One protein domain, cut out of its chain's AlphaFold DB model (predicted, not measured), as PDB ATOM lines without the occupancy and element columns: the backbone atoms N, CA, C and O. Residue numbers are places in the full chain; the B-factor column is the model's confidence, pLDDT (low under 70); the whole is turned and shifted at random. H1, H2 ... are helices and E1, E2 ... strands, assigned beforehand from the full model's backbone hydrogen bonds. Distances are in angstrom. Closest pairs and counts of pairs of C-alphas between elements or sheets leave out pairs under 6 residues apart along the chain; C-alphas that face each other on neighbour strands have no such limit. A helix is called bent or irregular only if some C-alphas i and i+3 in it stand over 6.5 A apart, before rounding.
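What this domain is: This is residues 20 to 100 of the 221 residues of an uncharacterized protein of Euryarchaeota archaeon (UniProt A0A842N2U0). Picture a long, narrow, strongly twisted sheet of four strands that zigzags antiparallel from E1 to E4, with the loops after E1 and E2 at its opposite ends making the length of the whole. A short helix, H1, meets the sheet only with its first residues, 20 to 23, and the one-turn helix H2 follows it before the chain enters E1. The 81 printed residues hold two named helices and then four named strands, H1 H2 E1 E2 E3 E4, with the sheet in the order E1 - E2 - E3 - E4. The class is mixed, helices and strands. The whole is loose, with a radius of gyration of the C-alphas of 15.7 A, and flat, spanning 51 by 29 by 16 A.

Where its parts are: Begin in the sheet with E2, residues 58 to 69, its longest strand: find C-alpha 58 at (200.638, 197.117, 114.807) and follow it 33.3 A to C-alpha 69 at (177.640, 197.786, 90.739). Beside it are E1, residues 42 to 49, 21.2 A long, and E3, residues 81 to 90, 25.3 A long, which bends by 60 degrees at residue 86. E4 is residues 95 to 98, 9.7 A long. Look back to C-alpha 20 at (187.391, 191.381, 97.634), where H1, residues 20 to 29, begins; it is 13.0 A long and neither bent nor irregular, but only just: C-alphas 26 and 29 are 6.1 A apart. H2 is residues 34 to 37, 4.9 A long.

How they stand to each other: The four strands form a meander, each the antiparallel neighbour of the one before, and each successive pair is a hairpin. Between E1 and E2, at 153 degrees, find N 45 and O 63 within hydrogen-bond range at 2.8 A. Between E2 and E3, at 151 degrees, look at N 66 and O 84, 2.9 A. Between E3 and E4, at 134 degrees, look at N 88 and O 97, 2.9 A. The edge strands E1 and E4 are apart. H1 is on the sheet but only grazes it, with residues 20 to 23; its closest C-alphas to E3 are those of Gln 20 and Phe 83, 7.2 A. H1 and H2 touch, the closest C-alphas being those of Val 27 and Pro 34, 6.0 A. H2 is not on the sheet, but only just, with 4 pairs of C-alphas within 10 A. In H1 every O i to N i+4 pair is within hydrogen-bond range; H2 is too short for such a pair.

The domain as a whole: The two C-alphas farthest apart, those of Gln 55 and Asp 75, are 52.3 A from each other. The printed part has no cut; the link from E2 to E3, 11 residues, is long. Look for low confidence at residues 73 to 77, under 70, against a mean pLDDT of the printed part of 90.9 in this predicted model.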
ATOM      1  N   GLN A  20     187.603 192.463  98.595       95.00
ATOM      2  CA  GLN A  20     187.391 191.381  97.634       95.00
ATOM      3  C   GLN A  20     187.312 190.019  98.336       95.00
ATOM      4  O   GLN A  20     186.378 189.255  98.109       95.00
ATOM      5  N   SER A  21     188.235 189.743  99.260       95.75
ATOM      6  CA  SER A  21     188.248 188.491 100.019       95.75
ATOM      7  C   SER A  21     187.048 188.364 100.963       95.75
ATOM      8  O   SER A  21     186.574 187.255 101.199       95.75
ATOM      9  N   VAL A  22     186.490 189.472 101.474       96.44
ATOM     10  CA  VAL A  22     185.197 189.433 102.187       96.44
ATOM     11  C   VAL A  22     184.092 188.932 101.259       96.44
ATOM     12  O   VAL A  22     183.333 188.047 101.652       96.44
ATOM     13  N   MET A  23     184.011 189.454 100.031       94.56
ATOM     14  CA  MET A  23     183.017 188.995  99.058       94.56
ATOM     15  C   MET A  23     183.207 187.523  98.709       94.56
ATOM     16  O   MET A  23     182.230 186.784  98.727       94.56
ATOM     17  N   GLU A  24     184.436 187.078  98.445       93.50
ATOM     18  CA  GLU A  24     184.726 185.671  98.142       93.50
ATOM     19  C   GLU A  24     184.260 184.749  99.272       93.50
ATOM     20  O   GLU A  24     183.590 183.753  99.015       93.50
ATOM     21  N   ARG A  25     184.505 185.120 100.532       94.50
ATOM     22  CA  ARG A  25     184.024 184.342 101.682       94.50
ATOM     23  C   ARG A  25     182.507 184.325 101.791       94.50
ATOM     24  O   ARG A  25     181.911 183.293 102.084       94.50
ATOM     25  N   VAL A  26     181.860 185.463 101.573       93.44
ATOM     26  CA  VAL A  26     180.400 185.547 101.675       93.44
ATOM     27  C   VAL A  26     179.718 184.795 100.534       93.44
ATOM     28  O   VAL A  26     178.756 184.062 100.763       93.44
ATOM     29  N   VAL A  27     180.220 184.963  99.318       91.44
ATOM     30  CA  VAL A  27     179.596 184.436  98.109       91.44
ATOM     31  C   VAL A  27     179.977 182.984  97.869       91.44
ATOM     32  O   VAL A  27     179.090 182.149  97.709       91.44
ATOM     33  N   ASN A  28     181.270 182.663  97.890       91.56
ATOM     34  CA  ASN A  28     181.760 181.340  97.509       91.56
ATOM     35  C   ASN A  28     181.772 180.378  98.700       91.56
ATOM     36  O   ASN A  28     181.270 179.263  98.574       91.56
ATOM     37  N   ASP A  29     182.293 180.800  99.859       93.94
ATOM     38  CA  ASP A  29     182.433 179.887 101.006       93.94
ATOM     39  C   ASP A  29     181.097 179.669 101.734       93.94
ATOM     40  O   ASP A  29     180.754 178.543 102.095       93.94
ATOM     41  N   ILE A  30     180.333 180.743 101.973       93.38
ATOM     42  CA  ILE A  30     179.044 180.681 102.690       93.38
ATOM     43  C   ILE A  30     177.875 180.397 101.731       93.38
ATOM     44  O   ILE A  30     176.836 179.889 102.161       93.38
ATOM     45  N   GLY A  31     178.023 180.692 100.435       90.25
ATOM     46  CA  GLY A  31     176.976 180.467  99.434       90.25
ATOM     47  C   GLY A  31     175.883 181.540  99.412       90.25
ATOM     48  O   GLY A  31     174.757 181.265  98.988       90.25
ATOM     49  N   ILE A  32     176.159 182.758  99.895       89.50
ATOM     50  CA  ILE A  32     175.217 183.882  99.776       89.50
ATOM     51  C   ILE A  32     175.260 184.419  98.343       89.50
ATOM     52  O   ILE A  32     176.326 184.678  97.800       89.50
ATOM     53  N   SER A  33     174.102 184.642  97.720       88.69
ATOM     54  CA  SER A  33     174.087 185.130  96.336       88.69
ATOM     55  C   SER A  33     174.779 186.499  96.198       88.69
ATOM     56  O   SER A  33     174.585 187.362  97.064       88.69
ATOM     57  N   PRO A  34     175.496 186.768  95.085       86.69
ATOM     58  CA  PRO A  34     176.075 188.087  94.812       86.69
ATOM     59  C   PRO A  34     175.035 189.209  94.917       86.69
ATOM     60  O   PRO A  34     175.274 190.241  95.536       86.69
ATOM     61  N   VAL A  35     173.817 188.964  94.424       84.69
ATOM     62  CA  VAL A  35     172.678 189.897  94.527       84.69
ATOM     63  C   VAL A  35     172.374 190.289  95.976       84.69
ATOM     64  O   VAL A  35     172.037 191.438  96.242       84.69
ATOM     65  N   SER A  36     172.520 189.366  96.928       86.75
ATOM     66  CA  SER A  36     172.334 189.676  98.351       86.75
ATOM     67  C   SER A  36     173.529 190.434  98.930       86.75
ATOM     68  O   SER A  36     173.342 191.325  99.758       86.75
ATOM     69  N   PHE A  37     174.752 190.116  98.489       89.06
ATOM     70  CA  PHE A  37     175.961 190.821  98.920       89.06
ATOM     71  C   PHE A  37     175.976 192.290  98.477       89.06
ATOM     72  O   PHE A  37     176.492 193.131  99.210       89.06
ATOM     73  N   GLN A  38     175.332 192.622  97.350       86.50
ATOM     74  CA  GLN A  38     175.160 193.998  96.855       86.50
ATOM     75  C   GLN A  38     174.541 194.958  97.886       86.50
ATOM     76  O   GLN A  38     174.736 196.168  97.788       86.50
ATOM     77  N   ALA A  39     173.795 194.443  98.866       88.31
ATOM     78  CA  ALA A  39     173.238 195.255  99.945       88.31
ATOM     79  C   ALA A  39     174.293 195.735 100.964       88.31
ATOM     80  O   ALA A  39     173.990 196.590 101.790       88.31
ATOM     81  N   THR A  40     175.514 195.196 100.929       92.50
ATOM     82  CA  THR A  40     176.647 195.682 101.726       92.50
ATOM     83  C   THR A  40     177.093 197.022 101.168       92.50
ATOM     84  O   THR A  40     177.427 197.089  99.994       92.50
ATOM     85  N   ASP A  41     177.134 198.083 101.972       94.19
ATOM     86  CA  ASP A  41     177.545 199.405 101.486       94.19
ATOM     87  C   ASP A  41     179.052 199.648 101.575       94.19
ATOM     88  O   ASP A  41     179.648 200.173 100.635       94.19
ATOM     89  N   VAL A  42     179.663 199.267 102.697       96.88
ATOM     90  CA  VAL A  42     181.065 199.552 103.023       96.88
ATOM     91  C   VAL A  42     181.699 198.326 103.670       96.88
ATOM     92  O   VAL A  42     181.070 197.644 104.480       96.88
ATOM     93  N   VAL A  43     182.963 198.076 103.342       97.81
ATOM     94  CA  VAL A  43     183.823 197.084 103.985       97.81
ATOM     95  C   VAL A  43     185.024 197.799 104.597       97.81
ATOM     96  O   VAL A  43     185.704 198.582 103.937       97.81
ATOM     97  N   VAL A  44     185.289 197.519 105.872       98.31
ATOM     98  CA  VAL A  44     186.446 198.042 106.608       98.31
ATOM     99  C   VAL A  44     187.365 196.878 106.944       98.31
ATOM    100  O   VAL A  44     186.950 195.938 107.622       98.31
ATOM    101  N   ILE A  45     188.614 196.948 106.492       98.19
ATOM    102  CA  ILE A  45     189.625 195.933 106.777       98.19
ATOM    103  C   ILE A  45     190.530 196.427 107.896       98.19
ATOM    104  O   ILE A  45     191.129 197.499 107.806       98.19
ATOM    105  N   ALA A  46     190.648 195.613 108.941       96.81
ATOM    106  CA  ALA A  46     191.639 195.779 109.991       96.81
ATOM    107  C   ALA A  46     192.693 194.673 109.865       96.81
ATOM    108  O   ALA A  46     192.370 193.486 109.925       96.81
ATOM    109  N   GLY A  47     193.954 195.066 109.715       94.69
ATOM    110  CA  GLY A  47     195.076 194.164 109.484       94.69
ATOM    111  C   GLY A  47     196.285 194.483 110.358       94.69
ATOM    112  O   GLY A  47     196.307 195.450 111.124       94.69
ATOM    113  N   LEU A  48     197.311 193.641 110.249       94.00
ATOM    114  CA  LEU A  48     198.622 193.895 110.838       94.00
ATOM    115  C   LEU A  48     199.498 194.623 109.823       94.00
ATOM    116  O   LEU A  48     199.666 194.158 108.699       94.00
ATOM    117  N   SER A  49     200.108 195.726 110.244       93.38
ATOM    118  CA  SER A  49     201.075 196.468 109.438       93.38
ATOM    119  C   SER A  49     202.358 196.734 110.217       93.38
ATOM    120  O   SER A  49     202.366 196.705 111.448       93.38
ATOM    121  N   LYS A  50     203.454 196.979 109.497       93.62
ATOM    122  CA  LYS A  50     204.766 197.363 110.038       93.62
ATOM    123  C   LYS A  50     205.060 198.825 109.667       93.62
ATOM    124  O   LYS A  50     205.802 199.061 108.712       93.62
ATOM    125  N   PRO A  51     204.427 199.803 110.343       93.88
ATOM    126  CA  PRO A  51     204.616 201.214 110.026       93.88
ATOM    127  C   PRO A  51     206.062 201.658 110.198       93.88
ATOM    128  O   PRO A  51     206.776 201.149 111.063       93.88
ATOM    129  N   LEU A  52     206.469 202.647 109.402       92.81
ATOM    130  CA  LEU A  52     207.741 203.365 109.540       92.81
ATOM    131  C   LEU A  52     208.975 202.442 109.563       92.81
ATOM    132  O   LEU A  52     209.982 202.750 110.195       92.81
ATOM    133  N   GLY A  53     208.891 201.273 108.916       86.75
ATOM    134  CA  GLY A  53     209.970 200.278 108.892       86.75
ATOM    135  C   GLY A  53     210.202 199.545 110.220       86.75
ATOM    136  O   GLY A  53     211.213 198.860 110.368       86.75
ATOM    137  N   GLN A  54     209.292 199.660 111.192       89.69
ATOM    138  CA  GLN A  54     209.424 198.987 112.482       89.69
ATOM    139  C   GLN A  54     209.274 197.465 112.350       89.69
ATOM    140  O   GLN A  54     208.475 196.951 111.567       89.69
ATOM    141  N   GLN A  55     209.999 196.708 113.177       91.19
ATOM    142  CA  GLN A  55     209.839 195.250 113.233       91.19
ATOM    143  C   GLN A  55     208.481 194.845 113.830       91.19
ATOM    144  O   GLN A  55     207.900 193.830 113.427       91.19
ATOM    145  N   LYS A  56     207.982 195.630 114.794       93.31
ATOM    146  CA  LYS A  56     206.729 195.373 115.507       93.31
ATOM    147  C   LYS A  56     205.539 195.544 114.564       93.31
ATOM    148  O   LYS A  56     205.383 196.580 113.928       93.31
ATOM    149  N   GLN A  57     204.676 194.533 114.527       94.19
ATOM    150  CA  GLN A  57     203.389 194.638 113.855       94.19
ATOM    151  C   GLN A  57     202.390 195.377 114.746       94.19
ATOM    152  O   GLN A  57     202.225 195.041 115.921       94.19
ATOM    153  N   LEU A  58     201.712 196.365 114.173       95.56
ATOM    154  CA  LEU A  58     200.638 197.117 114.807       95.56
ATOM    155  C   LEU A  58     199.324 196.848 114.073       95.56
ATOM    156  O   LEU A  58     199.302 196.690 112.852       95.56
ATOM    157  N   ARG A  59     198.222 196.792 114.826       96.12
ATOM    158  CA  ARG A  59     196.878 196.714 114.242       96.12
ATOM    159  C   ARG A  59     196.509 198.073 113.659       96.12
ATOM    160  O   ARG A  59     196.656 199.095 114.337       96.12
ATOM    161  N   ARG A  60     196.046 198.068 112.414       96.56
ATOM    162  CA  ARG A  60     195.633 199.256 111.664       96.56
ATOM    163  C   ARG A  60     194.407 198.941 110.830       96.56
ATOM    164  O   ARG A  60     194.277 197.826 110.332       96.56
ATOM    165  N   THR A  61     193.549 199.933 110.642       97.56
ATOM    166  CA  THR A  61     192.623 199.916 109.511       97.56
ATOM    167  C   THR A  61     193.457 200.077 108.251       97.56
ATOM    168  O   THR A  61     194.175 201.065 108.129       97.56
ATOM    169  N   THR A  62     193.421 199.091 107.360       97.19
ATOM    170  CA  THR A  62     194.249 199.062 106.148       97.19
ATOM    171  C   THR A  62     193.490 199.521 104.909       97.19
ATOM    172  O   THR A  62     194.106 200.031 103.975       97.19
ATOM    173  N   GLN A  63     192.166 199.363 104.915       98.19
ATOM    174  CA  GLN A  63     191.289 199.673 103.789       98.19
ATOM    175  C   GLN A  63     189.896 200.050 104.307       98.19
ATOM    176  O   GLN A  63     189.348 199.368 105.178       98.19
ATOM    177  N   VAL A  64     189.310 201.106 103.749       98.38
ATOM    178  CA  VAL A  64     187.868 201.383 103.817       98.38
ATOM    179  C   VAL A  64     187.382 201.479 102.383       98.38
ATOM    180  O   VAL A  64     187.716 202.435 101.686       98.38
ATOM    181  N   ALA A  65     186.617 200.488 101.944       98.25
ATOM    182  CA  ALA A  65     186.114 200.392 100.581       98.25
ATOM    183  C   ALA A  65     184.593 200.456 100.570       98.25
ATOM    184  O   ALA A  65     183.941 199.868 101.433       98.25
ATOM    185  N   GLU A  66     184.018 201.125  99.579       97.31
ATOM    186  CA  GLU A  66     182.596 200.989  99.285       97.31
ATOM    187  C   GLU A  66     182.362 199.987  98.158       97.31
ATOM    188  O   GLU A  66     183.210 199.785  97.284       97.31
ATOM    189  N   THR A  67     181.186 199.367  98.178       95.12
ATOM    190  CA  THR A  67     180.732 198.518  97.077       95.12
ATOM    191  C   THR A  67     180.081 199.360  95.987       95.12
ATOM    192  O   THR A  67     179.370 200.332  96.262       95.12
ATOM    193  N   TYR A  68     180.244 198.943  94.738       90.44
ATOM    194  CA  TYR A  68     179.484 199.493  93.622       90.44
ATOM    195  C   TYR A  68     179.082 198.400  92.631       90.44
ATOM    196  O   TYR A  68     179.642 197.301  92.614       90.44
ATOM    197  N   LYS A  69     178.067 198.690  91.813       85.50
ATOM    198  CA  LYS A  69     177.640 197.786  90.739       85.50
ATOM    199  C   LYS A  69     178.549 197.987  89.532       85.50
ATOM    200  O   LYS A  69     178.656 199.115  89.058       85.50
ATOM    201  N   VAL A  70     179.179 196.920  89.044       84.00
ATOM    202  CA  VAL A  70     180.001 196.982  87.821       84.00
ATOM    203  C   VAL A  70     179.115 196.896  86.579       84.00
ATOM    204  O   VAL A  70     179.304 197.661  85.640       84.00
ATOM    205  N   ASN A  71     178.117 196.012  86.600       78.38
ATOM    206  CA  ASN A  71     177.107 195.851  85.557       78.38
ATOM    207  C   ASN A  71     175.689 195.811  86.156       78.38
ATOM    208  O   ASN A  71     175.491 195.600  87.359       78.38
ATOM    209  N   GLU A  72     174.685 196.028  85.305       70.12
ATOM    210  CA  GLU A  72     173.315 195.623  85.617       70.12
ATOM    211  C   GLU A  72     173.173 194.123  85.339       70.12
ATOM    212  O   GLU A  72     173.717 193.622  84.359       70.12
ATOM    213  N   ALA A  73     172.456 193.396  86.199       62.03
ATOM    214  CA  ALA A  73     172.146 191.993  85.947       62.03
ATOM    215  C   ALA A  73     171.151 191.910  84.773       62.03
ATOM    216  O   ALA A  73     169.948 192.071  84.974       62.03
ATOM    217  N   GLY A  74     171.667 191.744  83.555       59.03
ATOM    218  CA  GLY A  74     170.892 191.513  82.334       59.03
ATOM    219  C   GLY A  74     170.697 190.023  82.039       59.03
ATOM    220  O   GLY A  74     171.266 189.168  82.720       59.03
ATOM    221  N   ASP A  75     169.897 189.706  81.015       52.41
ATOM    222  CA  ASP A  75     169.575 188.330  80.610       52.41
ATOM    223  C   ASP A  75     170.847 187.518  80.279       52.41
ATOM    224  O   ASP A  75     171.369 187.564  79.167       52.41
ATOM    225  N   GLY A  76     171.330 186.750  81.263       62.97
ATOM    226  CA  GLY A  76     172.439 185.799  81.131       62.97
ATOM    227  C   GLY A  76     173.784 186.230  81.730       62.97
ATOM    228  O   GLY A  76     174.691 185.402  81.770       62.97
ATOM    229  N   GLU A  77     173.924 187.463  82.231       68.25
ATOM    230  CA  GLU A  77     175.161 187.920  82.885       68.25
ATOM    231  C   GLU A  77     175.065 187.840  84.413       68.25
ATOM    232  O   GLU A  77     174.104 188.306  85.029       68.25
ATOM    233  N   GLU A  78     176.092 187.271  85.052       73.50
ATOM    234  CA  GLU A  78     176.203 187.309  86.508       73.50
ATOM    235  C   GLU A  78     176.466 188.742  86.988       73.50
ATOM    236  O   GLU A  78     177.282 189.479  86.425       73.50
ATOM    237  N   LEU A  79     175.772 189.136  88.060       81.75
ATOM    238  CA  LEU A  79     175.990 190.423  88.708       81.75
ATOM    239  C   LEU A  79     177.426 190.502  89.236       81.75
ATOM    240  O   LEU A  79     177.809 189.739  90.123       81.75
ATOM    241  N   GLN A  80     178.165 191.501  88.769       84.62
ATOM    242  CA  GLN A  80     179.503 191.813  89.241       84.62
ATOM    243  C   GLN A  80     179.468 192.989  90.216       84.62
ATOM    244  O   GLN A  80     178.905 194.059  89.954       84.62
ATOM    245  N   ILE A  81     180.094 192.774  91.371       90.56
ATOM    246  CA  ILE A  81     180.233 193.768  92.430       90.56
ATOM    247  C   ILE A  81     181.692 194.183  92.478       90.56
ATOM    248  O   ILE A  81     182.586 193.343  92.561       90.56
ATOM    249  N   GLY A  82     181.905 195.489  92.392       92.88
ATOM    250  CA  GLY A  82     183.213 196.107  92.465       92.88
ATOM    251  C   GLY A  82     183.423 196.763  93.818       92.88
ATOM    252  O   GLY A  82     182.473 197.033  94.562       92.88
ATOM    253  N   PHE A  83     184.686 197.057  94.103       96.31
ATOM    254  CA  PHE A  83     185.108 197.791  95.283       96.31
ATOM    255  C   PHE A  83     185.934 198.993  94.870       96.31
ATOM    256  O   PHE A  83     186.816 198.878  94.018       96.31
ATOM    257  N   GLN A  84     185.650 200.133  95.484       97.12
ATOM    258  CA  GLN A  84     186.486 201.315  95.356       97.12
ATOM    259  C   GLN A  84     186.877 201.818  96.741       97.12
ATOM    260  O   GLN A  84     186.035 201.975  97.629       97.12
ATOM    261  N   ASP A  85     188.173 202.030  96.929       98.19
ATOM    262  CA  ASP A  85     188.726 202.431  98.214       98.19
ATOM    263  C   ASP A  85     188.437 203.904  98.449       98.19
ATOM    264  O   ASP A  85     188.845 204.742  97.653       98.19
ATOM    265  N   LEU A  86     187.767 204.225  99.553       98.19
ATOM    266  CA  LEU A  86     187.617 205.592 100.053       98.19
ATOM    267  C   LEU A  86     188.873 206.026 100.810       98.19
ATOM    268  O   LEU A  86     189.301 207.177 100.728       98.19
ATOM    269  N   LEU A  87     189.456 205.087 101.557       98.06
ATOM    270  CA  LEU A  87     190.631 205.307 102.384       98.06
ATOM    271  C   LEU A  87     191.573 204.101 102.297       98.06
ATOM    272  O   LEU A  87     191.134 202.959 102.461       98.06
ATOM    273  N   THR A  88     192.866 204.355 102.112       97.75
ATOM    274  CA  THR A  88     193.920 203.330 102.109       97.75
ATOM    275  C   THR A  88     195.001 203.681 103.114       97.75
ATOM    276  O   THR A  88     195.300 204.843 103.365       97.75
ATOM    277  N   TYR A  89     195.575 202.672 103.758       97.44
ATOM    278  CA  TYR A  89     196.625 202.901 104.740       97.44
ATOM    279  C   TYR A  89     197.994 203.031 104.074       97.44
ATOM    280  O   TYR A  89     198.397 202.147 103.317       97.44
ATOM    281  N   ASP A  90     198.733 204.087 104.414       96.56
ATOM    282  CA  ASP A  90     200.128 204.277 104.021       96.56
ATOM    283  C   ASP A  90     201.072 203.890 105.181       96.56
ATOM    284  O   ASP A  90     201.200 204.631 106.163       96.56
ATOM    285  N   PRO A  91     201.801 202.757 105.081       95.25
ATOM    286  CA  PRO A  91     202.762 202.343 106.102       95.25
ATOM    287  C   PRO A  91     203.941 203.303 106.288       95.25
ATOM    288  O   PRO A  91     204.590 203.254 107.334       95.25
ATOM    289  N   LYS A  92     204.249 204.146 105.295       95.56
ATOM    290  CA  LYS A  92     205.333 205.136 105.382       95.56
ATOM    291  C   LYS A  92     204.940 206.346 106.216       95.56
ATOM    292  O   LYS A  92     205.825 206.987 106.768       95.56
ATOM    293  N   LEU A  93     203.645 206.649 106.293       94.88
ATOM    294  CA  LEU A  93     203.105 207.746 107.094       94.88
ATOM    295  C   LEU A  93     202.505 207.259 108.420       94.88
ATOM    296  O   LEU A  93     202.278 208.072 109.307       94.88
ATOM    297  N   ASP A  94     202.267 205.948 108.558       95.94
ATOM    298  CA  ASP A  94     201.469 205.353 109.642       95.94
ATOM    299  C   ASP A  94     200.067 205.981 109.736       95.94
ATOM    300  O   ASP A  94     199.558 206.282 110.815       95.94
ATOM    301  N   GLN A  95     199.451 206.225 108.577       95.00
ATOM    302  CA  GLN A  95     198.199 206.969 108.475       95.00
ATOM    303  C   GLN A  95     197.256 206.351 107.454       95.00
ATOM    304  O   GLN A  95     197.669 205.751 106.463       95.00
ATOM    305  N   LEU A  96     195.964 206.530 107.708       95.19
ATOM    306  CA  LEU A  96     194.916 206.245 106.748       95.19
ATOM    307  C   LEU A  96     194.731 207.483 105.854       95.19
ATOM    308  O   LEU A  96     194.493 208.577 106.358       95.19
ATOM    309  N   VAL A  97     194.870 207.310 104.543       96.38
ATOM    310  CA  VAL A  97     194.922 208.384 103.546       96.38
ATOM    311  C   VAL A  97     193.672 208.336 102.671       96.38
ATOM    312  O   VAL A  97     193.276 207.271 102.196       96.38
ATOM    313  N   ALA A  98     193.044 209.495 102.458       96.81
ATOM    314  CA  ALA A  98     191.920 209.645 101.537       96.81
ATOM    315  C   ALA A  98     192.360 209.395 100.094       96.81
ATOM    316  O   ALA A  98     193.375 209.922  99.637       96.81
ATOM    317  N   THR A  99     191.579 208.604  99.366       97.56
ATOM    318  CA  THR A  99     191.769 208.431  97.925       97.56
ATOM    319  C   THR A  99     190.978 209.498  97.152       97.56
ATOM    320  O   THR A  99     190.027 210.075  97.693       97.56
ATOM    321  N   PRO A 100     191.267 209.691  95.851       96.94
ATOM    322  CA  PRO A 100     190.443 210.518  94.966       96.94
ATOM    323  C   PRO A 100     188.968 210.096  94.881       96.94
ATOM    324  O   PRO A 100     188.126 210.902  94.497       96.94
TER     325      PRO A 100